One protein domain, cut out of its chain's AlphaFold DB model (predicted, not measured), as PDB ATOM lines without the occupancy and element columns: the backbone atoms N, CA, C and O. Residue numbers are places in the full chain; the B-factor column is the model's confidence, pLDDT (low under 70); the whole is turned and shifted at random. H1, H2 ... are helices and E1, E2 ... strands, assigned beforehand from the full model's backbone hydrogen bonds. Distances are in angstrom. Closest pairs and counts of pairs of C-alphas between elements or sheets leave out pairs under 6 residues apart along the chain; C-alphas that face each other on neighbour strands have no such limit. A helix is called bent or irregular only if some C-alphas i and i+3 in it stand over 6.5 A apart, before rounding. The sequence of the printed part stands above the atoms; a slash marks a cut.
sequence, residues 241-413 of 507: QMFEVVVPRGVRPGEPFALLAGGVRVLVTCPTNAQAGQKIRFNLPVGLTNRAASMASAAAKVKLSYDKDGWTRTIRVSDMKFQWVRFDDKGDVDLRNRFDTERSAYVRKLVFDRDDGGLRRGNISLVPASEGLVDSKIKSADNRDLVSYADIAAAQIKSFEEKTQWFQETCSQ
ATOM      1  N   GLN A 241      15.333  38.057  16.609       66.25
ATOM      2  CA  GLN A 241      15.792  36.703  16.364       66.25
ATOM      3  C   GLN A 241      16.491  36.206  17.629       66.25
ATOM      4  O   GLN A 241      17.315  36.917  18.209       66.25
ATOM      5  N   MET A 242      16.160  34.985  18.044       70.06
ATOM      6  CA  MET A 242      16.844  34.311  19.139       70.06
ATOM      7  C   MET A 242      18.145  33.684  18.632       70.06
ATOM      8  O   MET A 242      18.158  33.013  17.600       70.06
ATOM      9  N   PHE A 243      19.220  33.881  19.385       67.12
ATOM     10  CA  PHE A 243      20.518  33.250  19.184       67.12
ATOM     11  C   PHE A 243      20.763  32.265  20.314       67.12
ATOM     12  O   PHE A 243      20.535  32.599  21.474       67.12
ATOM     13  N   GLU A 244      21.244  31.071  19.979       71.50
ATOM     14  CA  GLU A 244      21.799  30.118  20.936       71.50
ATOM     15  C   GLU A 244      23.314  30.079  20.754       71.50
ATOM     16  O   GLU A 244      23.798  29.865  19.643       71.50
ATOM     17  N   VAL A 245      24.060  30.313  21.832       70.19
ATOM     18  CA  VAL A 245      25.522  30.420  21.792       70.19
ATOM     19  C   VAL A 245      26.133  29.746  23.014       70.19
ATOM     20  O   VAL A 245      25.585  29.806  24.113       70.19
ATOM     21  N   VAL A 246      27.272  29.087  22.817       74.88
ATOM     22  CA  VAL A 246      28.053  28.466  23.891       74.88
ATOM     23  C   VAL A 246      28.902  29.532  24.589       74.88
ATOM     24  O   VAL A 246      29.610  30.281  23.919       74.88
ATOM     25  N   VAL A 247      28.856  29.593  25.922       78.62
ATOM     26  CA  VAL A 247      29.709  30.492  26.719       78.62
ATOM     27  C   VAL A 247      31.188  30.126  26.488       78.62
ATOM     28  O   VAL A 247      31.543  28.958  26.691       78.62
ATOM     29  N   PRO A 248      32.061  31.067  26.073       76.88
ATOM     30  CA  PRO A 248      33.469  30.781  25.798       76.88
ATOM     31  C   PRO A 248      34.236  30.227  27.006       76.88
ATOM     32  O   PRO A 248      33.879  30.448  28.164       76.88
ATOM     33  N   ARG A 249      35.329  29.504  26.737       82.38
ATOM     34  CA  ARG A 249      36.216  28.988  27.792       82.38
ATOM     35  C   ARG A 249      36.881  30.152  28.531       82.38
ATOM     36  O   ARG A 249      37.420  31.046  27.899       82.38
ATOM     37  N   GLY A 250      36.868  30.105  29.863       82.69
ATOM     38  CA  GLY A 250      37.468  31.127  30.731       82.69
ATOM     39  C   GLY A 250      36.501  32.207  31.227       82.69
ATOM     40  O   GLY A 250      36.769  32.787  32.274       82.69
ATOM     41  N   VAL A 251      35.363  32.417  30.552       83.31
ATOM     42  CA  VAL A 251      34.334  33.388  30.961       83.31
ATOM     43  C   VAL A 251      33.593  32.891  32.207       83.31
ATOM     44  O   VAL A 251      33.025  31.794  32.210       83.31
ATOM     45  N   ARG A 252      33.581  33.703  33.268       89.25
ATOM     46  CA  ARG A 252      32.849  33.445  34.521       89.25
ATOM     47  C   ARG A 252      31.408  33.982  34.480       89.25
ATOM     48  O   ARG A 252      31.100  34.863  33.676       89.25
ATOM     49  N   PRO A 253      30.515  33.498  35.366       88.19
ATOM     50  CA  PRO A 253      29.195  34.095  35.544       88.19
ATOM     51  C   PRO A 253      29.322  35.593  35.871       88.19
ATOM     52  O   PRO A 253      30.113  35.977  36.730       88.19
ATOM     53  N   GLY A 254      28.560  36.442  35.182       86.94
ATOM     54  CA  GLY A 254      28.621  37.903  35.305       86.94
ATOM     55  C   GLY A 254      29.698  38.608  34.466       86.94
ATOM     56  O   GLY A 254      29.604  39.822  34.294       86.94
ATOM     57  N   GLU A 255      30.682  37.903  33.895       87.19
ATOM     58  CA  GLU A 255      31.666  38.526  32.994       87.19
ATOM     59  C   GLU A 255      31.067  38.775  31.591       87.19
ATOM     60  O   GLU A 255      30.321  37.933  31.073       87.19
ATOM     61  N   PRO A 256      31.362  39.919  30.945       87.94
ATOM     62  CA  PRO A 256      30.953  40.183  29.573       87.94
ATOM     63  C   PRO A 256      31.913  39.551  28.559       87.94
ATOM     64  O   PRO A 256      33.130  39.651  28.684       87.94
ATOM     65  N   PHE A 257      31.352  38.971  27.500       81.75
ATOM     66  CA  PHE A 257      32.081  38.446  26.348       81.75
ATOM     67  C   PHE A 257      31.464  38.959  25.041       81.75
ATOM     68  O   PHE A 257      30.298  39.358  24.998       81.75
ATOM     69  N   ALA A 258      32.253  38.994  23.968       76.81
ATOM     70  CA  ALA A 258      31.792  39.488  22.676       76.81
ATOM     71  C   ALA A 258      31.419  38.355  21.720       76.81
ATOM     72  O   ALA A 258      31.992  37.270  21.757       76.81
ATOM     73  N   LEU A 259      30.468  38.641  20.833       70.62
ATOM     74  CA  LEU A 259      29.972  37.719  19.817       70.62
ATOM     75  C   LEU A 259      29.770  38.436  18.486       70.62
ATOM     76  O   LEU A 259      29.468  39.628  18.454       70.62
ATOM     77  N   LEU A 260      29.901  37.700  17.382       64.50
ATOM     78  CA  LEU A 260      29.585  38.189  16.041       64.50
ATOM     79  C   LEU A 260      28.190  37.705  15.634       64.50
ATOM     80  O   LEU A 260      27.997  36.528  15.338       64.50
ATOM     81  N   ALA A 261      27.225  38.621  15.588       56.91
ATOM     82  CA  ALA A 261      25.873  38.362  15.100       56.91
ATOM     83  C   ALA A 261      25.647  39.154  13.809       56.91
ATOM     84  O   ALA A 261      25.745  40.378  13.807       56.91
ATOM     85  N   GLY A 262      25.420  38.465  12.686       53.31
ATOM     86  CA  GLY A 262      25.316  39.114  11.370       53.31
ATOM     87  C   GLY A 262      26.571  39.891  10.945       53.31
ATOM     88  O   GLY A 262      26.469  40.835  10.174       53.31
ATOM     89  N   GLY A 263      27.749  39.562  11.487       54.62
ATOM     90  CA  GLY A 263      28.976  40.347  11.290       54.62
ATOM     91  C   GLY A 263      29.080  41.617  12.151       54.62
ATOM     92  O   GLY A 263      30.074  42.332  12.053       54.62
ATOM     93  N   VAL A 264      28.105  41.898  13.024       62.75
ATOM     94  CA  VAL A 264      28.186  42.963  14.038       62.75
ATOM     95  C   VAL A 264      28.731  42.386  15.344       62.75
ATOM     96  O   VAL A 264      28.252  41.351  15.809       62.75
ATOM     97  N   ARG A 265      29.713  43.058  15.964       68.62
ATOM     98  CA  ARG A 265      30.230  42.675  17.286       68.62
ATOM     99  C   ARG A 265      29.309  43.203  18.394       68.62
ATOM    100  O   ARG A 265      29.218  44.412  18.615       68.62
ATOM    101  N   VAL A 266      28.637  42.286  19.084       74.94
ATOM    102  CA  VAL A 266      27.744  42.550  20.223       74.94
ATOM    103  C   VAL A 266      28.398  42.086  21.527       74.94
ATOM    104  O   VAL A 266      29.211  41.163  21.508       74.94
ATOM    105  N   LEU A 267      28.052  42.709  22.653       83.69
ATOM    106  CA  LEU A 267      28.558  42.379  23.988       83.69
ATOM    107  C   LEU A 267      27.452  41.717  24.826       83.69
ATOM    108  O   LEU A 267      26.407  42.325  25.069       83.69
ATOM    109  N   VAL A 268      27.684  40.485  25.277       83.56
ATOM    110  CA  VAL A 268      26.752  39.691  26.091       83.56
ATOM    111  C   VAL A 268      27.361  39.452  27.469       83.56
ATOM    112  O   VAL A 268      28.489  38.984  27.580       83.56
ATOM    113  N   THR A 269      26.610  39.745  28.528       87.62
ATOM    114  CA  THR A 269      26.983  39.366  29.898       87.62
ATOM    115  C   THR A 269      26.641  37.900  30.132       87.62
ATOM    116  O   THR A 269      25.508  37.488  29.879       87.62
ATOM    117  N   CYS A 270      27.591  37.111  30.632       84.50
ATOM    118  CA  CYS A 270      27.343  35.729  31.028       84.50
ATOM    119  C   CYS A 270      26.316  35.680  32.185       84.50
ATOM    120  O   CYS A 270      26.539  36.338  33.204       84.50
ATOM    121  N   PRO A 271      25.193  34.942  32.068       86.06
ATOM    122  CA  PRO A 271      24.225  34.796  33.156       86.06
ATOM    123  C   PRO A 271      24.853  34.243  34.444       86.06
ATOM    124  O   PRO A 271      25.763  33.420  34.397       86.06
ATOM    125  N   THR A 272      24.339  34.644  35.609       89.81
ATOM    126  CA  THR A 272      24.862  34.216  36.925       89.81
ATOM    127  C   THR A 272      24.737  32.713  37.186       89.81
ATOM    128  O   THR A 272      25.466  32.171  38.012       89.81
ATOM    129  N   ASN A 273      23.840  32.032  36.470       87.94
ATOM    130  CA  ASN A 273      23.634  30.585  36.503       87.94
ATOM    131  C   ASN A 273      24.313  29.831  35.340       87.94
ATOM    132  O   ASN A 273      24.126  28.622  35.235       87.94
ATOM    133  N   ALA A 274      25.057  30.519  34.466       80.94
ATOM    134  CA  ALA A 274      25.704  29.926  33.298       80.94
ATOM    135  C   ALA A 274      27.220  29.774  33.495       80.94
ATOM    136  O   ALA A 274      27.879  30.632  34.078       80.94
ATOM    137  N   GLN A 275      27.787  28.689  32.970       86.06
ATOM    138  CA  GLN A 275      29.225  28.401  33.007       86.06
ATOM    139  C   GLN A 275      29.801  28.203  31.600       86.06
ATOM    140  O   GLN A 275      29.081  27.865  30.660       86.06
ATOM    141  N   ALA A 276      31.119  28.374  31.463       84.25
ATOM    142  CA  ALA A 276      31.858  28.084  30.237       84.25
ATOM    143  C   ALA A 276      31.503  26.699  29.656       84.25
ATOM    144  O   ALA A 276      31.486  25.695  30.366       84.25
ATOM    145  N   GLY A 277      31.224  26.641  28.352       81.50
ATOM    146  CA  GLY A 277      30.769  25.429  27.662       81.50
ATOM    147  C   GLY A 277      29.254  25.174  27.706       81.50
ATOM    148  O   GLY A 277      28.766  24.364  26.921       81.50
ATOM    149  N   GLN A 278      28.484  25.877  28.545       80.69
ATOM    150  CA  GLN A 278      27.020  25.795  28.522       80.69
ATOM    151  C   GLN A 278      26.422  26.662  27.406       80.69
ATOM    152  O   GLN A 278      26.997  27.670  26.995       80.69
ATOM    153  N   LYS A 279      25.239  26.274  26.921       77.56
ATOM    154  CA  LYS A 279      24.460  27.034  25.936       77.56
ATOM    155  C   LYS A 279      23.592  28.081  26.633       77.56
ATOM    156  O   LYS A 279      22.781  27.730  27.484       77.56
ATOM    157  N   ILE A 280      23.709  29.338  26.217       74.50
ATOM    158  CA  ILE A 280      22.808  30.429  26.607       74.50
ATOM    159  C   ILE A 280      22.014  30.924  25.397       74.50
ATOM    160  O   ILE A 280      22.403  30.693  24.249       74.50
ATOM    161  N   ARG A 281      20.899  31.618  25.650       74.06
ATOM    162  CA  ARG A 281      20.048  32.199  24.607       74.06
ATOM    163  C   ARG A 281      19.787  33.681  24.856       74.06
ATOM    164  O   ARG A 281      19.566  34.081  25.994       74.06
ATOM    165  N   PHE A 282      19.794  34.479  23.793       70.69
ATOM    166  CA  PHE A 282      19.496  35.914  23.835       70.69
ATOM    167  C   PHE A 282      18.806  36.374  22.545       70.69
ATOM    168  O   PHE A 282      18.920  35.727  21.507       70.69
ATOM    169  N   ASN A 283      18.094  37.501  22.607       70.25
ATOM    170  CA  ASN A 283      17.333  38.046  21.482       70.25
ATOM    171  C   ASN A 283      18.012  39.303  20.922       70.25
ATOM    172  O   ASN A 283      18.310  40.230  21.673       70.25
ATOM    173  N   LEU A 284      18.195  39.363  19.602       67.81
ATOM    174  CA  LEU A 284      18.680  40.546  18.883       67.81
ATOM    175  C   LEU A 284      17.646  41.002  17.845       67.81
ATOM    176  O   LEU A 284      17.096  40.150  17.151       67.81
ATOM    177  N   PRO A 285      17.388  42.311  17.669       68.44
ATOM    178  CA  PRO A 285      16.613  42.806  16.532       68.44
ATOM    179  C   PRO A 285      17.142  42.291  15.184       68.44
ATOM    180  O   PRO A 285      18.342  42.357  14.933       68.44
ATOM    181  N   VAL A 286      16.260  41.842  14.283       64.19
ATOM    182  CA  VAL A 286      16.637  41.244  12.976       64.19
ATOM    183  C   VAL A 286      17.467  42.198  12.089       64.19
ATOM    184  O   VAL A 286      18.263  41.758  11.261       64.19
ATOM    185  N   GLY A 287      17.365  43.516  12.308       60.88
ATOM    186  CA  GLY A 287      18.212  44.523  11.652       60.88
ATOM    187  C   GLY A 287      19.715  44.426  11.975       60.88
ATOM    188  O   GLY A 287      20.526  44.914  11.195       60.88
ATOM    189  N   LEU A 288      20.107  43.767  13.075       58.75
ATOM    190  CA  LEU A 288      21.509  43.407  13.351       58.75
ATOM    191  C   LEU A 288      22.004  42.269  12.453       58.75
ATOM    192  O   LEU A 288      23.180  42.210  12.108       58.75
ATOM    193  N   THR A 289      21.122  41.316  12.154       55.22
ATOM    194  CA  THR A 289      21.517  39.927  11.899       55.22
ATOM    195  C   THR A 289      21.548  39.599  10.411       55.22
ATOM    196  O   THR A 289      22.448  38.896   9.954       55.22
ATOM    197  N   ASN A 290      20.656  40.207   9.624       55.16
ATOM    198  CA  ASN A 290      20.579  40.042   8.169       55.16
ATOM    199  C   ASN A 290      21.697  40.764   7.377       55.16
ATOM    200  O   ASN A 290      21.629  40.858   6.150       55.16
ATOM    201  N   ARG A 291      22.756  41.256   8.036       54.19
ATOM    202  CA  ARG A 291      23.842  42.017   7.385       54.19
ATOM    203  C   ARG A 291      24.697  41.224   6.399       54.19
ATOM    204  O   ARG A 291      25.388  41.835   5.586       54.19
ATOM    205  N   ALA A 292      24.631  39.892   6.429       44.34
ATOM    206  CA  ALA A 292      25.387  39.020   5.529       44.34
ATOM    207  C   ALA A 292      25.176  39.363   4.038       44.34
ATOM    208  O   ALA A 292      26.121  39.289   3.259       44.34
ATOM    209  N   ALA A 293      23.975  39.815   3.654       43.75
ATOM    210  CA  ALA A 293      23.680  40.240   2.284       43.75
ATOM    211  C   ALA A 293      24.172  41.664   1.945       43.75
ATOM    212  O   ALA A 293      24.425  41.961   0.780       43.75
ATOM    213  N   SER A 294      24.332  42.563   2.927       44.91
ATOM    214  CA  SER A 294      24.643  43.979   2.658       44.91
ATOM    215  C   SER A 294      26.141  44.292   2.561       44.91
ATOM    216  O   SER A 294      26.503  45.394   2.155       44.91
ATOM    217  N   MET A 295      27.018  43.343   2.905       45.94
ATOM    218  CA  MET A 295      28.482  43.459   2.748       45.94
ATOM    219  C   MET A 295      28.928  43.581   1.276       45.94
ATOM    220  O   MET A 295      30.076  43.932   1.004       45.94
ATOM    221  N   ALA A 296      28.030  43.313   0.323       47.03
ATOM    222  CA  ALA A 296      28.287  43.458  -1.107       47.03
ATOM    223  C   ALA A 296      28.358  44.925  -1.584       47.03
ATOM    224  O   ALA A 296      28.979  45.192  -2.615       47.03
ATOM    225  N   SER A 297      27.753  45.886  -0.868       49.50
ATOM    226  CA  SER A 297      27.730  47.285  -1.318       49.50
ATOM    227  C   SER A 297      29.085  47.976  -1.116       49.50
ATOM    228  O   SER A 297      29.771  47.774  -0.112       49.50
ATOM    229  N   ALA A 298      29.478  48.847  -2.051       50.56
ATOM    230  CA  ALA A 298      30.705  49.637  -1.910       50.56
ATOM    231  C   ALA A 298      30.666  50.551  -0.667       50.56
ATOM    232  O   ALA A 298      31.684  50.733  -0.005       50.56
ATOM    233  N   ALA A 299      29.480  51.038  -0.284       48.34
ATOM    234  CA  ALA A 299      29.280  51.822   0.934       48.34
ATOM    235  C   ALA A 299      29.579  51.026   2.221       48.34
ATOM    236  O   ALA A 299      30.079  51.603   3.182       48.34
ATOM    237  N   ALA A 300      29.339  49.707   2.246       45.78
ATOM    238  CA  ALA A 300      29.725  48.851   3.372       45.78
ATOM    239  C   ALA A 300      31.248  48.618   3.457       45.78
ATOM    240  O   ALA A 300      31.765  48.341   4.540       45.78
ATOM    241  N   LYS A 301      31.976  48.771   2.339       42.09
ATOM    242  CA  LYS A 301      33.448  48.700   2.294       42.09
ATOM    243  C   LYS A 301      34.125  49.973   2.805       42.09
ATOM    244  O   LYS A 301      35.276  49.900   3.226       42.09
ATOM    245  N   VAL A 302      33.417  51.107   2.861       48.44
ATOM    246  CA  VAL A 302      33.854  52.317   3.587       48.44
ATOM    247  C   VAL A 302      33.660  52.096   5.093       48.44
ATOM    248  O   VAL A 302      32.880  52.762   5.777       48.44
ATOM    249  N   LYS A 303      34.367  51.096   5.626       45.16
ATOM    250  CA  LYS A 303      34.416  50.818   7.055       45.16
ATOM    251  C   LYS A 303      35.246  51.920   7.708       45.16
ATOM    252  O   LYS A 303      36.472  51.853   7.705       45.16
ATOM    253  N   LEU A 304      34.571  52.897   8.317       45.69
ATOM    254  CA  LEU A 304      35.160  53.743   9.356       45.69
ATOM    255  C   LEU A 304      35.602  52.830  10.505       45.69
ATOM    256  O   LEU A 304      34.832  52.477  11.400       45.69
ATOM    257  N   SER A 305      36.841  52.357  10.397       48.56
ATOM    258  CA  SER A 305      37.430  51.376  11.292       48.56
ATOM    259  C   SER A 305      37.907  52.090  12.546       48.56
ATOM    260  O   SER A 305      39.094  52.323  12.730       48.56
ATOM    261  N   TYR A 306      36.962  52.399  13.435       53.84
ATOM    262  CA  TYR A 306      37.234  52.869  14.797       53.84
ATOM    263  C   TYR A 306      37.928  51.815  15.686       53.84
ATOM    264  O   TYR A 306      38.064  52.035  16.884       53.84
ATOM    265  N   ASP A 307      38.348  50.686  15.105       63.00
ATOM    266  CA  ASP A 307      39.214  49.683  15.715       63.00
ATOM    267  C   ASP A 307      40.635  50.257  15.858       63.00
ATOM    268  O   ASP A 307      41.480  50.070  14.982       63.00
ATOM    269  N   LYS A 308      40.879  50.993  16.949       68.44
ATOM    270  CA  LYS A 308      42.172  51.621  17.260       68.44
ATOM    271  C   LYS A 308      42.689  51.129  18.610       68.44
ATOM    272  O   LYS A 308      41.935  51.088  19.576       68.44
ATOM    273  N   ASP A 309      43.962  50.748  18.688       82.69
ATOM    274  CA  ASP A 309      44.653  50.350  19.929       82.69
ATOM    275  C   ASP A 309      43.949  49.184  20.690       82.69
ATOM    276  O   ASP A 309      44.098  48.990  21.901       82.69
ATOM    277  N   GLY A 310      43.161  48.380  19.957       85.25
ATOM    278  CA  GLY A 310      42.310  47.290  20.455       85.25
ATOM    279  C   GLY A 310      40.885  47.695  20.865       85.25
ATOM    280  O   GLY A 310      40.086  46.826  21.207       85.25
ATOM    281  N   TRP A 311      40.531  48.981  20.840       87.06
ATOM    282  CA  TRP A 311      39.196  49.476  21.186       87.06
ATOM    283  C   TRP A 311      38.232  49.429  19.998       87.06
ATOM    284  O   TRP A 311      38.534  49.958  18.936       87.06
ATOM    285  N   THR A 312      37.037  48.867  20.204       83.31
ATOM    286  CA  THR A 312      35.936  48.809  19.225       83.31
ATOM    287  C   THR A 312      34.650  49.357  19.853       83.31
ATOM    288  O   THR A 312      34.369  49.123  21.034       83.31
ATOM    289  N   ARG A 313      33.806  50.047  19.072       83.38
ATOM    290  CA  ARG A 313      32.446  50.416  19.503       83.38
ATOM    291  C   ARG A 313      31.506  49.218  19.323       83.38
ATOM    292  O   ARG A 313      31.324  48.736  18.210       83.38
ATOM    293  N   THR A 314      30.898  48.754  20.409       80.62
ATOM    294  CA  THR A 314      29.977  47.604  20.431       80.62
ATOM    295  C   THR A 314      28.595  48.017  20.936       80.62
ATOM    296  O   THR A 314      28.421  49.111  21.483       80.62
ATOM    297  N   ILE A 315      27.604  47.142  20.759       82.50
ATOM    298  CA  ILE A 315      26.296  47.235  21.417       82.50
ATOM    299  C   ILE A 315      26.178  46.159  22.495       82.50
ATOM    300  O   ILE A 315      26.443  44.984  22.235       82.50
ATOM    301  N   ARG A 316      25.746  46.551  23.695       85.94
ATOM    302  CA  ARG A 316      25.486  45.638  24.807       85.94
ATOM    303  C   ARG A 316      24.066  45.079  24.744       85.94
ATOM    304  O   ARG A 316      23.101  45.830  24.696       85.94
ATOM    305  N   VAL A 317      23.927  43.759  24.795       81.50
ATOM    306  CA  VAL A 317      22.649  43.063  24.549       81.50
ATOM    307  C   VAL A 317      21.635  43.215  25.696       81.50
ATOM    308  O   VAL A 317      20.437  43.099  25.461       81.50
ATOM    309  N   SER A 318      22.072  43.525  26.922       82.50
ATOM    310  CA  SER A 318      21.174  43.658  28.084       82.50
ATOM    311  C   SER A 318      20.276  44.903  28.056       82.50
ATOM    312  O   SER A 318      19.177  44.866  28.597       82.50
ATOM    313  N   ASP A 319      20.737  46.005  27.459       86.25
ATOM    314  CA  ASP A 319      20.018  47.292  27.411       86.25
ATOM    315  C   ASP A 319      20.132  48.021  26.059       86.25
ATOM    316  O   ASP A 319      19.654  49.146  25.915       86.25
ATOM    317  N   MET A 320      20.746  47.379  25.059       84.62
ATOM    318  CA  MET A 320      21.012  47.889  23.708       84.62
ATOM    319  C   MET A 320      21.886  49.157  23.646       84.62
ATOM    320  O   MET A 320      22.057  49.730  22.574       84.62
ATOM    321  N   LYS A 321      22.515  49.587  24.749       88.88
ATOM    322  CA  LYS A 321      23.380  50.778  24.737       88.88
ATOM    323  C   LYS A 321      24.685  50.528  23.976       88.88
ATOM    324  O   LYS A 321      25.279  49.449  24.034       88.88
ATOM    325  N   PHE A 322      25.160  51.568  23.297       88.69
ATOM    326  CA  PHE A 322      26.481  51.602  22.679       88.69
ATOM    327  C   PHE A 322      27.567  51.813  23.740       88.69
ATOM    328  O   PHE A 322      27.476  52.738  24.551       88.69
ATOM    329  N   GLN A 323      28.625  51.007  23.687       88.69
ATOM    330  CA  GLN A 323      29.726  50.985  24.653       88.69
ATOM    331  C   GLN A 323      31.065  50.835  23.909       88.69
ATOM    332  O   GLN A 323      31.134  50.150  22.887       88.69
ATOM    333  N   TRP A 324      32.139  51.477  24.380       90.50
ATOM    334  CA  TRP A 324      33.489  51.145  23.905       90.50
ATOM    335  C   TRP A 324      34.001  49.941  24.684       90.50
ATOM    336  O   TRP A 324      33.893  49.906  25.908       90.50
ATOM    337  N   VAL A 325      34.546  48.956  23.981       88.06
ATOM    338  CA  VAL A 325      35.104  47.740  24.580       88.06
ATOM    339  C   VAL A 325      36.476  47.507  23.976       88.06
ATOM    340  O   VAL A 325      36.627  47.594  22.755       88.06
ATOM    341  N   ARG A 326      37.467  47.226  24.824       89.88
ATOM    342  CA  ARG A 326      38.791  46.811  24.376       89.88
ATOM    343  C   ARG A 326      38.839  45.298  24.207       89.88
ATOM    344  O   ARG A 326      38.285  44.558  25.018       89.88
ATOM    345  N   PHE A 327      39.526  44.874  23.161       86.38
ATOM    346  CA  PHE A 327      39.821  43.488  22.846       86.38
ATOM    347  C   PHE A 327      41.317  43.220  23.006       86.38
ATOM    348  O   PHE A 327      42.150  44.102  22.768       86.38
ATOM    349  N   ASP A 328      41.659  42.018  23.456       84.94
ATOM    350  CA  ASP A 328      43.036  41.533  23.428       84.94
ATOM    351  C   ASP A 328      43.401  40.971  22.042       84.94
ATOM    352  O   ASP A 328      42.584  40.933  21.117       84.94
ATOM    353  N   ASP A 329      44.648  40.533  21.898       82.12
ATOM    354  CA  ASP A 329      45.210  40.069  20.626       82.12
ATOM    355  C   ASP A 329      44.640  38.704  20.173       82.12
ATOM    356  O   ASP A 329      44.914  38.249  19.062       82.12
ATOM    357  N   LYS A 330      43.816  38.054  21.011       77.75
ATOM    358  CA  LYS A 330      43.047  36.835  20.703       77.75
ATOM    359  C   LYS A 330      41.596  37.148  20.323       77.75
ATOM    360  O   LYS A 330      40.897  36.274  19.813       77.75
ATOM    361  N   GLY A 331      41.149  38.385  20.546       73.38
ATOM    362  CA  GLY A 331      39.768  38.823  20.358       73.38
ATOM    363  C   GLY A 331      38.874  38.642  21.589       73.38
ATOM    364  O   GLY A 331      37.665  38.863  21.475       73.38
ATOM    365  N   ASP A 332      39.437  38.281  22.745       82.38
ATOM    366  CA  ASP A 332      38.714  38.221  24.016       82.38
ATOM    367  C   ASP A 332      38.493  39.636  24.584       82.38
ATOM    368  O   ASP A 332      39.192  40.591  24.234       82.38
ATOM    369  N   VAL A 333      37.491  39.802  25.456       85.56
ATOM    370  CA  VAL A 333      37.201  41.098  26.096       85.56
ATOM    371  C   VAL A 333      38.262  41.401  27.155       85.56
ATOM    372  O   VAL A 333      38.485  40.612  28.071       85.56
ATOM    373  N   ASP A 334      38.883  42.576  27.072       89.12
ATOM    374  CA  ASP A 334      39.908  43.007  28.022       89.12
ATOM    375  C   ASP A 334      39.257  43.519  29.323       89.12
ATOM    376  O   ASP A 334      38.839  44.672  29.429       89.12
ATOM    377  N   LEU A 335      39.132  42.635  30.318       87.31
ATOM    378  CA  LEU A 335      38.453  42.904  31.597       87.31
ATOM    379  C   LEU A 335      39.305  43.682  32.623       87.31
ATOM    380  O   LEU A 335      38.922  43.792  33.791       87.31
ATOM    381  N   ARG A 336      40.476  44.210  32.239       86.25
ATOM    382  CA  ARG A 336      41.345  44.962  33.159       86.25
ATOM    383  C   ARG A 336      40.723  46.302  33.556       86.25
ATOM    384  O   ARG A 336      40.348  47.111  32.718       86.25
ATOM    385  N   ASN A 337      40.674  46.543  34.866       82.44
ATOM    386  CA  ASN A 337      40.113  47.747  35.487       82.44
ATOM    387  C   ASN A 337      41.165  48.656  36.157       82.44
ATOM    388  O   ASN A 337      40.812  49.690  36.720       82.44
ATOM    389  N   ARG A 338      42.449  48.276  36.125       89.94
ATOM    390  CA  ARG A 338      43.562  49.133  36.558       89.94
ATOM    391  C   ARG A 338      44.026  49.996  35.391       89.94
ATOM    392  O   ARG A 338      44.044  49.523  34.260       89.94
ATOM    393  N   PHE A 339      44.443  51.224  35.691       91.88
ATOM    394  CA  PHE A 339      45.041  52.109  34.697       91.88
ATOM    395  C   PHE A 339      46.328  51.503  34.113       91.88
ATOM    396  O   PHE A 339      47.168  50.965  34.835       91.88
ATOM    397  N   ASP A 340      46.450  51.624  32.798       91.56
ATOM    398  CA  ASP A 340      47.489  51.090  31.920       91.56
ATOM    399  C   ASP A 340      47.634  52.100  30.772       91.56
ATOM    400  O   ASP A 340      46.638  52.429  30.123       91.56
ATOM    401  N   THR A 341      48.841  52.624  30.548       89.69
ATOM    402  CA  THR A 341      49.099  53.738  29.618       89.69
ATOM    403  C   THR A 341      48.909  53.395  28.143       89.69
ATOM    404  O   THR A 341      48.737  54.307  27.340       89.69
ATOM    405  N   GLU A 342      48.939  52.114  27.778       87.94
ATOM    406  CA  GLU A 342      48.764  51.648  26.396       87.94
ATOM    407  C   GLU A 342      47.326  51.182  26.137       87.94
ATOM    408  O   GLU A 342      46.834  51.231  25.010       87.94
ATOM    409  N   ARG A 343      46.643  50.697  27.182       89.50
ATOM    410  CA  ARG A 343      45.362  49.986  27.053       89.50
ATOM    411  C   ARG A 343      44.171  50.780  27.579       89.50
ATOM    412  O   ARG A 343      43.054  50.536  27.130       89.50
ATOM    413  N   SER A 344      44.364  51.738  28.484       90.81
ATOM    414  CA  SER A 344      43.258  52.512  29.069       90.81
ATOM    415  C   SER A 344      42.835  53.679  28.179       90.81
ATOM    416  O   SER A 344      43.514  54.701  28.121       90.81
ATOM    417  N   ALA A 345      41.665  53.574  27.545       91.50
ATOM    418  CA  ALA A 345      41.005  54.713  26.914       91.50
ATOM    419  C   ALA A 345      39.985  55.361  27.861       91.50
ATOM    420  O   ALA A 345      39.294  54.681  28.626       91.50
ATOM    421  N   TYR A 346      39.844  56.679  27.745       91.94
ATOM    422  CA  TYR A 346      38.858  57.485  28.460       91.94
ATOM    423  C   TYR A 346      38.025  58.299  27.468       91.94
ATOM    424  O   TYR A 346      38.499  58.650  26.388       91.94
ATOM    425  N   VAL A 347      36.788  58.630  27.839       91.75
ATOM    426  CA  VAL A 347      35.907  59.504  27.053       91.75
ATOM    427  C   VAL A 347      35.306  60.609  27.914       91.75
ATOM    428  O   VAL A 347      35.139  60.464  29.127       91.75
ATOM    429  N   ARG A 348      34.945  61.720  27.267       91.44
ATOM    430  CA  ARG A 348      34.176  62.802  27.886       91.44
ATOM    431  C   ARG A 348      32.726  62.342  28.068       91.44
ATOM    432  O   ARG A 348      32.047  62.043  27.087       91.44
ATOM    433  N   LYS A 349      32.250  62.296  29.312       90.31
ATOM    434  CA  LYS A 349      30.864  62.008  29.692       90.31
ATOM    435  C   LYS A 349      30.229  63.278  30.240       90.31
ATOM    436  O   LYS A 349      30.573  63.737  31.330       90.31
ATOM    437  N   LEU A 350      29.308  63.834  29.461       88.38
ATOM    438  CA  LEU A 350      28.464  64.955  29.854       88.38
ATOM    439  C   LEU A 350      27.318  64.433  30.730       88.38
ATOM    440  O   LEU A 350      26.542  63.580  30.297       88.38
ATOM    441  N   VAL A 351      27.240  64.922  31.964       85.81
ATOM    442  CA  VAL A 351      26.181  64.611  32.930       85.81
ATOM    443  C   VAL A 351      25.349  65.872  33.113       85.81
ATOM    444  O   VAL A 351      25.871  66.888  33.555       85.81
ATOM    445  N   PHE A 352      24.071  65.824  32.741       85.00
ATOM    446  CA  PHE A 352      23.171  66.972  32.857       85.00
ATOM    447  C   PHE A 352      22.628  67.102  34.281       85.00
ATOM    448  O   PHE A 352      22.198  66.109  34.866       85.00
ATOM    449  N   ASP A 353      22.630  68.320  34.820       80.00
ATOM    450  CA  ASP A 353      22.340  68.558  36.240       80.00
ATOM    451  C   ASP A 353      20.833  68.482  36.548       80.00
ATOM    452  O   ASP A 353      20.431  68.170  37.671       80.00
ATOM    453  N   ARG A 354      19.989  68.778  35.546       70.06
ATOM    454  CA  ARG A 354      18.518  68.732  35.595       70.06
ATOM    455  C   ARG A 354      17.937  68.362  34.229       70.06
ATOM    456  O   ARG A 354      18.562  68.584  33.194       70.06
ATOM    457  N   ASP A 355      16.706  67.849  34.232       67.81
ATOM    458  CA  ASP A 355      15.893  67.630  33.022       67.81
ATOM    459  C   ASP A 355      14.586  68.450  33.064       67.81
ATOM    460  O   ASP A 355      13.548  68.027  32.564       67.81
ATOM    461  N   ASP A 356      14.642  69.643  33.662       67.88
ATOM    462  CA  ASP A 356      13.507  70.548  33.929       67.88
ATOM    463  C   ASP A 356      12.849  71.169  32.678       67.88
ATOM    464  O   ASP A 356      11.800  71.799  32.772       67.88
ATOM    465  N   GLY A 357      13.423  70.947  31.492       68.25
ATOM    466  CA  GLY A 357      12.843  71.356  30.208       68.25
ATOM    467  C   GLY A 357      13.616  72.474  29.521       68.25
ATOM    468  O   GLY A 357      13.618  72.501  28.289       68.25
ATOM    469  N   GLY A 358      14.332  73.305  30.284       73.81
ATOM    470  CA  GLY A 358      15.233  74.334  29.761       73.81
ATOM    471  C   GLY A 358      16.399  73.758  28.950       73.81
ATOM    472  O   GLY A 358      16.538  72.535  28.804       73.81
ATOM    473  N   LEU A 359      17.264  74.630  28.424       76.12
ATOM    474  CA  LEU A 359      18.522  74.183  27.834       76.12
ATOM    475  C   LEU A 359      19.352  73.452  28.898       76.12
ATOM    476  O   LEU A 359      19.653  73.987  29.967       76.12
ATOM    477  N   ARG A 360      19.718  72.204  28.598       76.12
ATOM    478  CA  ARG A 360      20.398  71.321  29.547       76.12
ATOM    479  C   ARG A 360      21.805  71.824  29.871       76.12
ATOM    480  O   ARG A 360      22.723  71.671  29.067       76.12
ATOM    481  N   ARG A 361      21.977  72.330  31.090       80.44
ATOM    482  CA  ARG A 361      23.288  72.539  31.718       80.44
ATOM    483  C   ARG A 361      23.790  71.222  32.315       80.44
ATOM    484  O   ARG A 361      22.995  70.328  32.624       80.44
ATOM    485  N   GLY A 362      25.105  71.066  32.386       85.56
ATOM    486  CA  GLY A 362      25.720  69.819  32.813       85.56
ATOM    487  C   GLY A 362      27.230  69.899  32.941       85.56
ATOM    488  O   GLY A 362      27.887  70.742  32.332       85.56
ATOM    489  N   ASN A 363      27.774  68.962  33.706       87.81
ATOM    490  CA  ASN A 363      29.192  68.824  33.976       87.81
ATOM    491  C   ASN A 363      29.836  67.814  33.012       87.81
ATOM    492  O   ASN A 363      29.339  66.698  32.830       87.81
ATOM    493  N   ILE A 364      30.967  68.182  32.401       88.94
ATOM    494  CA  ILE A 364      31.784  67.259  31.602       88.94
ATOM    495  C   ILE A 364      32.784  66.569  32.530       88.94
ATOM    496  O   ILE A 364      33.632  67.210  33.141       88.94
ATOM    497  N   SER A 365      32.702  65.244  32.592       91.06
ATOM    498  CA  SER A 365      33.623  64.378  33.333       91.06
ATOM    499  C   SER A 365      34.456  63.527  32.374       91.06
ATOM    500  O   SER A 365      34.025  63.242  31.254       91.06
ATOM    501  N   LEU A 366      35.648  63.106  32.798       92.94
ATOM    502  CA  LEU A 366      36.453  62.116  32.080       92.94
ATOM    503  C   LEU A 366      36.248  60.750  32.747       92.94
ATOM    504  O   LEU A 366      36.550  60.597  33.927       92.94
ATOM    505  N   VAL A 367      35.736  59.768  32.004       93.31
ATOM    506  CA  VAL A 367      35.445  58.412  32.513       93.31
ATOM    507  C   VAL A 367      36.111  57.341  31.649       93.31
ATOM    508  O   VAL A 367      36.375  57.613  30.473       93.31
ATOM    509  N   PRO A 368      36.364  56.125  32.171       93.19
ATOM    510  CA  PRO A 368      36.810  54.998  31.354       93.19
ATOM    511  C   PRO A 368      35.895  54.797  30.140       93.19
ATOM    512  O   PRO A 368      34.674  54.931  30.239       93.19
ATOM    513  N   ALA A 369      36.452  54.462  28.976       91.31
ATOM    514  CA  ALA A 369      35.676  54.373  27.735       91.31
ATOM    515  C   ALA A 369      34.542  53.323  27.804       91.31
ATOM    516  O   ALA A 369      33.484  53.502  27.192       91.31
ATOM    517  N   SER A 370      34.720  52.285  28.627       87.75
ATOM    518  CA  SER A 370      33.710  51.282  28.980       87.75
ATOM    519  C   SER A 370      32.512  51.839  29.766       87.75
ATOM    520  O   SER A 370      31.423  51.281  29.669       87.75
ATOM    521  N   GLU A 371      32.654  52.958  30.477       89.75
ATOM    522  CA  GLU A 371      31.556  53.685  31.138       89.75
ATOM    523  C   GLU A 371      30.911  54.751  30.230       89.75
ATOM    524  O   GLU A 371      29.886  55.348  30.580       89.75
ATOM    525  N   GLY A 372      31.486  54.961  29.039       90.00
ATOM    526  CA  GLY A 372      31.027  55.839  27.959       90.00
ATOM    527  C   GLY A 372      29.797  55.319  27.210       90.00
ATOM    528  O   GLY A 372      29.823  55.150  25.982       90.00
ATOM    529  N   LEU A 373      28.738  55.020  27.961       90.25
ATOM    530  CA  LEU A 373      27.475  54.488  27.460       90.25
ATOM    531  C   LEU A 373      26.668  55.563  26.725       90.25
ATOM    532  O   LEU A 373      26.492  56.665  27.237       90.25
ATOM    533  N   VAL A 374      26.138  55.220  25.549       90.00
ATOM    534  CA  VAL A 374      25.205  56.069  24.788       90.00
ATOM    535  C   VAL A 374      23.979  55.249  24.406       90.00
ATOM    536  O   VAL A 374      24.103  54.111  23.952       90.00
ATOM    537  N   ASP A 375      22.795  55.822  24.591       89.75
ATOM    538  CA  ASP A 375      21.529  55.187  24.239       89.75
ATOM    539  C   ASP A 375      21.377  54.977  22.728       89.75
ATOM    540  O   ASP A 375      21.627  55.871  21.924       89.75
ATOM    541  N   SER A 376      20.911  53.791  22.336       87.75
ATOM    542  CA  SER A 376      20.592  53.449  20.944       87.75
ATOM    543  C   SER A 376      19.153  53.808  20.555       87.75
ATOM    544  O   SER A 376      18.547  53.131  19.719       87.75
ATOM    545  N   LYS A 377      18.552  54.769  21.256       89.56
ATOM    546  CA  LYS A 377      17.135  55.104  21.140       89.56
ATOM    547  C   LYS A 377      16.940  56.606  21.108       89.56
ATOM    548  O   LYS A 377      17.539  57.326  21.903       89.56
ATOM    549  N   ILE A 378      16.033  57.050  20.247       90.25
ATOM    550  CA  ILE A 378      15.511  58.416  20.245       90.25
ATOM    551  C   ILE A 378      14.020  58.334  20.556       90.25
ATOM    552  O   ILE A 378      13.333  57.426  20.082       90.25
ATOM    553  N   LYS A 379      13.518  59.274  21.357       88.06
ATOM    554  CA  LYS A 379      12.103  59.374  21.719       88.06
ATOM    555  C   LYS A 379      11.473  60.647  21.166       88.06
ATOM    556  O   LYS A 379      12.148  61.670  21.079       88.06
ATOM    557  N   SER A 380      10.184  60.583  20.837       84.06
ATOM    558  CA  SER A 380       9.382  61.770  20.528       84.06
ATOM    559  C   SER A 380       9.096  62.597  21.791       84.06
ATOM    560  O   SER A 380       9.402  62.178  22.912       84.06
ATOM    561  N   ALA A 381       8.460  63.761  21.617       77.38
ATOM    562  CA  ALA A 381       8.010  64.602  22.729       77.38
ATOM    563  C   ALA A 381       7.121  63.842  23.738       77.38
ATOM    564  O   ALA A 381       7.248  64.058  24.940       77.38
ATOM    565  N   ASP A 382       6.298  62.898  23.270       81.25
ATOM    566  CA  ASP A 382       5.375  62.110  24.105       81.25
ATOM    567  C   ASP A 382       6.025  60.845  24.699       81.25
ATOM    568  O   ASP A 382       5.335  59.868  24.996       81.25
ATOM    569  N   ASN A 383       7.359  60.810  24.825       83.25
ATOM    570  CA  ASN A 383       8.120  59.688  25.400       83.25
ATOM    571  C   ASN A 383       7.980  58.346  24.628       83.25
ATOM    572  O   ASN A 383       8.424  57.295  25.109       83.25
ATOM    573  N   ARG A 384       7.410  58.377  23.411       87.44
ATOM    574  CA  ARG A 384       7.295  57.236  22.484       87.44
ATOM    575  C   ARG A 384       8.653  56.964  21.830       87.44
ATOM    576  O   ARG A 384       9.300  57.907  21.384       87.44
ATOM    577  N   ASP A 385       9.076  55.703  21.747       87.50
ATOM    578  CA  ASP A 385      10.295  55.321  21.013       87.50
ATOM    579  C   ASP A 385      10.102  55.623  19.512       87.50
ATOM    580  O   ASP A 385       9.280  54.989  18.852       87.50
ATOM    581  N   LEU A 386      10.846  56.608  18.999       90.44
ATOM    582  CA  LEU A 386      10.814  57.069  17.604       90.44
ATOM    583  C   LEU A 386      11.864  56.347  16.749       90.44
ATOM    584  O   LEU A 386      11.607  56.008  15.600       90.44
ATOM    585  N   VAL A 387      13.041  56.101  17.329       91.44
ATOM    586  CA  VAL A 387      14.143  55.356  16.709       91.44
ATOM    587  C   VAL A 387      14.609  54.290  17.687       91.44
ATOM    588  O   VAL A 387      14.869  54.591  18.854       91.44
ATOM    589  N   SER A 388      14.753  53.059  17.209       87.00
ATOM    590  CA  SER A 388      15.407  51.957  17.911       87.00
ATOM    591  C   SER A 388      16.777  51.646  17.298       87.00
ATOM    592  O   SER A 388      17.125  52.125  16.217       87.00
ATOM    593  N   TYR A 389      17.546  50.756  17.936       81.06
ATOM    594  CA  TYR A 389      18.777  50.252  17.325       81.06
ATOM    595  C   TYR A 389      18.519  49.571  15.970       81.06
ATOM    596  O   TYR A 389      19.352  49.667  15.071       81.06
ATOM    597  N   ALA A 390      17.380  48.885  15.804       77.38
ATOM    598  CA  ALA A 390      17.064  48.174  14.566       77.38
ATOM    599  C   ALA A 390      17.015  49.133  13.367       77.38
ATOM    600  O   ALA A 390      17.544  48.819  12.301       77.38
ATOM    601  N   ASP A 391      16.453  50.322  13.586       85.06
ATOM    602  CA  ASP A 391      16.326  51.379  12.588       85.06
ATOM    603  C   ASP A 391      17.696  51.998  12.274       85.06
ATOM    604  O   ASP A 391      18.031  52.177  11.108       85.06
ATOM    605  N   ILE A 392      18.545  52.216  13.290       84.06
ATOM    606  CA  ILE A 392      19.937  52.678  13.112       84.06
ATOM    607  C   ILE A 392      20.762  51.652  12.313       84.06
ATOM    608  O   ILE A 392      21.523  52.021  11.415       84.06
ATOM    609  N   ALA A 393      20.614  50.356  12.600       75.81
ATOM    610  CA  ALA A 393      21.342  49.287  11.916       75.81
ATOM    611  C   ALA A 393      20.927  49.142  10.444       75.81
ATOM    612  O   ALA A 393      21.799  48.973   9.580       75.81
ATOM    613  N   ALA A 394      19.623  49.262  10.174       77.12
ATOM    614  CA  ALA A 394      19.055  49.319   8.832       77.12
ATOM    615  C   ALA A 394      19.482  50.599   8.092       77.12
ATOM    616  O   ALA A 394      19.873  50.533   6.929       77.12
ATOM    617  N   ALA A 395      19.499  51.753   8.764       82.69
ATOM    618  CA  ALA A 395      19.972  53.006   8.186       82.69
ATOM    619  C   ALA A 395      21.468  52.961   7.839       82.69
ATOM    620  O   ALA A 395      21.864  53.449   6.785       82.69
ATOM    621  N   GLN A 396      22.313  52.323   8.657       77.12
ATOM    622  CA  GLN A 396      23.759  52.257   8.412       77.12
ATOM    623  C   GLN A 396      24.125  51.564   7.080       77.12
ATOM    624  O   GLN A 396      25.145  51.923   6.487       77.12
ATOM    625  N   ILE A 397      23.316  50.618   6.582       70.69
ATOM    626  CA  ILE A 397      23.615  49.870   5.341       70.69
ATOM    627  C   ILE A 397      23.132  50.555   4.048       70.69
ATOM    628  O   ILE A 397      23.543  50.140   2.964       70.69
ATOM    629  N   LYS A 398      22.307  51.603   4.163       77.25
ATOM    630  CA  LYS A 398      21.768  52.406   3.051       77.25
ATOM    631  C   LYS A 398      22.828  53.271   2.340       77.25
ATOM    632  O   LYS A 398      23.933  53.475   2.860       77.25
ATOM    633  N   SER A 399      22.482  53.834   1.182       83.38
ATOM    634  CA  SER A 399      23.249  54.880   0.487       83.38
ATOM    635  C   SER A 399      23.339  56.178   1.313       83.38
ATOM    636  O   SER A 399      22.664  56.332   2.332       83.38
ATOM    637  N   PHE A 400      24.186  57.130   0.904       86.44
ATOM    638  CA  PHE A 400      24.267  58.446   1.558       86.44
ATOM    639  C   PHE A 400      22.975  59.269   1.395       86.44
ATOM    640  O   PHE A 400      22.514  59.900   2.346       86.44
ATOM    641  N   GLU A 401      22.366  59.218   0.213       89.88
ATOM    642  CA  GLU A 401      21.105  59.894  -0.108       89.88
ATOM    643  C   GLU A 401      19.951  59.326   0.730       89.88
ATOM    644  O   GLU A 401      19.283  60.058   1.458       89.88
ATOM    645  N   GLU A 402      19.803  57.999   0.752       87.94
ATOM    646  CA  GLU A 402      18.789  57.306   1.553       87.94
ATOM    647  C   GLU A 402      18.983  57.501   3.075       87.94
ATOM    648  O   GLU A 402      18.013  57.455   3.838       87.94
ATOM    649  N   LYS A 403      20.231  57.690   3.538       90.31
ATOM    650  CA  LYS A 403      20.553  58.073   4.928       90.31
ATOM    651  C   LYS A 403      20.129  59.505   5.221       90.31
ATOM    652  O   LYS A 403      19.559  59.750   6.278       90.31
ATOM    653  N   THR A 404      20.394  60.424   4.295       94.69
ATOM    654  CA  THR A 404      20.019  61.839   4.414       94.69
ATOM    655  C   THR A 404      18.500  61.993   4.454       94.69
ATOM    656  O   THR A 404      17.993  62.646   5.364       94.69
ATOM    657  N   GLN A 405      17.770  61.306   3.567       94.81
ATOM    658  CA  GLN A 405      16.306  61.256   3.603       94.81
ATOM    659  C   GLN A 405      15.796  60.698   4.941       94.81
ATOM    660  O   GLN A 405      15.025  61.363   5.625       94.81
ATOM    661  N   TRP A 406      16.265  59.516   5.365       93.25
ATOM    662  CA  TRP A 406      15.833  58.906   6.632       93.25
ATOM    663  C   TRP A 406      16.136  59.790   7.854       93.25
ATOM    664  O   TRP A 406      15.338  59.858   8.789       93.25
ATOM    665  N   PHE A 407      17.272  60.491   7.851       94.06
ATOM    666  CA  PHE A 407      17.629  61.445   8.899       94.06
ATOM    667  C   PHE A 407      16.675  62.648   8.910       94.06
ATOM    668  O   PHE A 407      16.155  62.993   9.968       94.06
ATOM    669  N   GLN A 408      16.370  63.234   7.749       94.50
ATOM    670  CA  GLN A 408      15.410  64.339   7.623       94.50
ATOM    671  C   GLN A 408      13.988  63.924   8.044       94.50
ATOM    672  O   GLN A 408      13.345  64.645   8.806       94.50
ATOM    673  N   GLU A 409      13.523  62.741   7.631       93.31
ATOM    674  CA  GLU A 409      12.242  62.143   8.050       93.31
ATOM    675  C   GLU A 409      12.189  61.844   9.558       93.31
ATOM    676  O   GLU A 409      11.130  61.922  10.181       93.31
ATOM    677  N   THR A 410      13.324  61.506  10.170       92.19
ATOM    678  CA  THR A 410      13.430  61.299  11.622       92.19
ATOM    679  C   THR A 410      13.412  62.635  12.369       92.19
ATOM    680  O   THR A 410      12.708  62.779  13.369       92.19
ATOM    681  N   CYS A 411      14.150  63.634  11.881       91.75
ATOM    682  CA  CYS A 411      14.213  64.962  12.482       91.75
ATOM    683  C   CYS A 411      12.884  65.719  12.377       91.75
ATOM    684  O   CYS A 411      12.491  66.354  13.351       91.75
ATOM    685  N   SER A 412      12.140  65.601  11.272       90.25
ATOM    686  CA  SER A 412      10.815  66.228  11.149       90.25
ATOM    687  C   SER A 412       9.798  65.677  12.159       90.25
ATOM    688  O   SER A 412       8.960  66.429  12.642       90.25
ATOM    689  N   GLN A 413       9.925  64.410  12.570       89.19
ATOM    690  CA  GLN A 413       9.132  63.801  13.651       89.19
ATOM    691  C   GLN A 413       9.611  64.175  15.071       89.19
ATOM    692  O   GLN A 413       8.948  63.845  16.057       89.19
TER     693      GLN A 413
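What this domain is: This is residues 241 to 413 of the 507 residues of the protein "Hypothetical protein" of Ditylum brightwellii (UniProt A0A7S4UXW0). A strongly twisted sheet of four strands has a two-stranded ribbon, E1 and E4, near its E2 and E3 side; H1, H3 and H4 cluster at another side, and the hairpin of E7 and E8 is set off from the sheet on two long links. The printed part has 173 residues with four named helices and nine named strands, in the order E1 E2 E3 E4 H1 H2 E5 E6 E7 E8 E9 H3 H4. The larger sheet, E2 E3 E5 E6, is mixed, and the class is mixed, helices and strands. The whole is compact, with a radius of gyration of the C-alphas of 18.0 A and spans of 48 by 42 by 32 A.

Where its parts are: The larger sheet holds E2, residues 256 to 261, E3, 264 to 269, E5, 311 to 316, and E6, 322 to 326. E1, residues 241 to 246, begins at C-alpha 241 (15.792, 36.703, 16.364); E4, residues 279 to 285, is 20.0 A long. E7, residues 346 to 352, is 18.9 A long, E8, residues 362 to 368, is 18.6 A, and E9 is residues 385 to 387. H1, residues 286 to 296, is 18.4 A long and irregular, with C-alphas 289 and 292 7.5 A apart. H2 is residues 298 to 301 and H3 is residues 389 to 397. H4, residues 400 to 412, is 18.3 A long and ends at C-alpha 412 (10.815, 66.228, 11.149).

How they stand to each other: In the larger sheet, E2 and E3 form an antiparallel hairpin, with N 259 and O 266 2.9 A apart, within hydrogen-bond range. E3 and E5 are parallel at 65 degrees, with N 267 and O 315 at 2.8 A. The pairing is staggered: E5 pairs with E3 over residues 315 to 316 and with E6 over 311 to 315. E5 and E6 are an antiparallel hairpin, with N 314 and O 323 at 2.9 A. E1 and E4 are antiparallel, with N 243 and O 282 at 2.8 A; E2 and E4 are only just apart, at 8.4 A. H1 only grazes the larger sheet, with residues 286 to 292. H1 and H3 touch, closest at the C-alphas of Gly 287 and Ala 390, 4.8 A, at a shallow tilt of 7 degrees, the same way. H3 and H4 form a helical hairpin at a shallow tilt of 32 degrees, opposite ways; H4 touches H3 with residues 402 to 406 alone, and the closest C-alphas, of Ala 395 and Lys 403, are 6.1 A apart. H2 is close to but not clearly touching H1 and H3; its closest C-alphas to H3 are those of Ala 300 and Ile 397, 6.5 A. E7 and E8 are an antiparallel hairpin, with N 349 and O 365 at 2.8 A; both are apart from H3 and H4. E9 pairs with no named strand, though residues 378 to 379 pair with it, antiparallel. Every O i to N i+4 pair is within hydrogen-bond range in H4; the counts are 4 of 5 in H3 and 2 of 7 in H1, which has 2 of 8 O i to N i+3 pairs within range, and H2 is too short for an O i to N i+4 pair.

The domain as a whole: The C-alphas farthest apart, those of Gly 277 and Gly 358, are 51.4 A apart. The printed part has no cut. The links E6 to E7 and E8 to E9 are long. The mean pLDDT of the printed part is 78.8; 36 residues are under 70, among them 260 to 265 and 284 to 308.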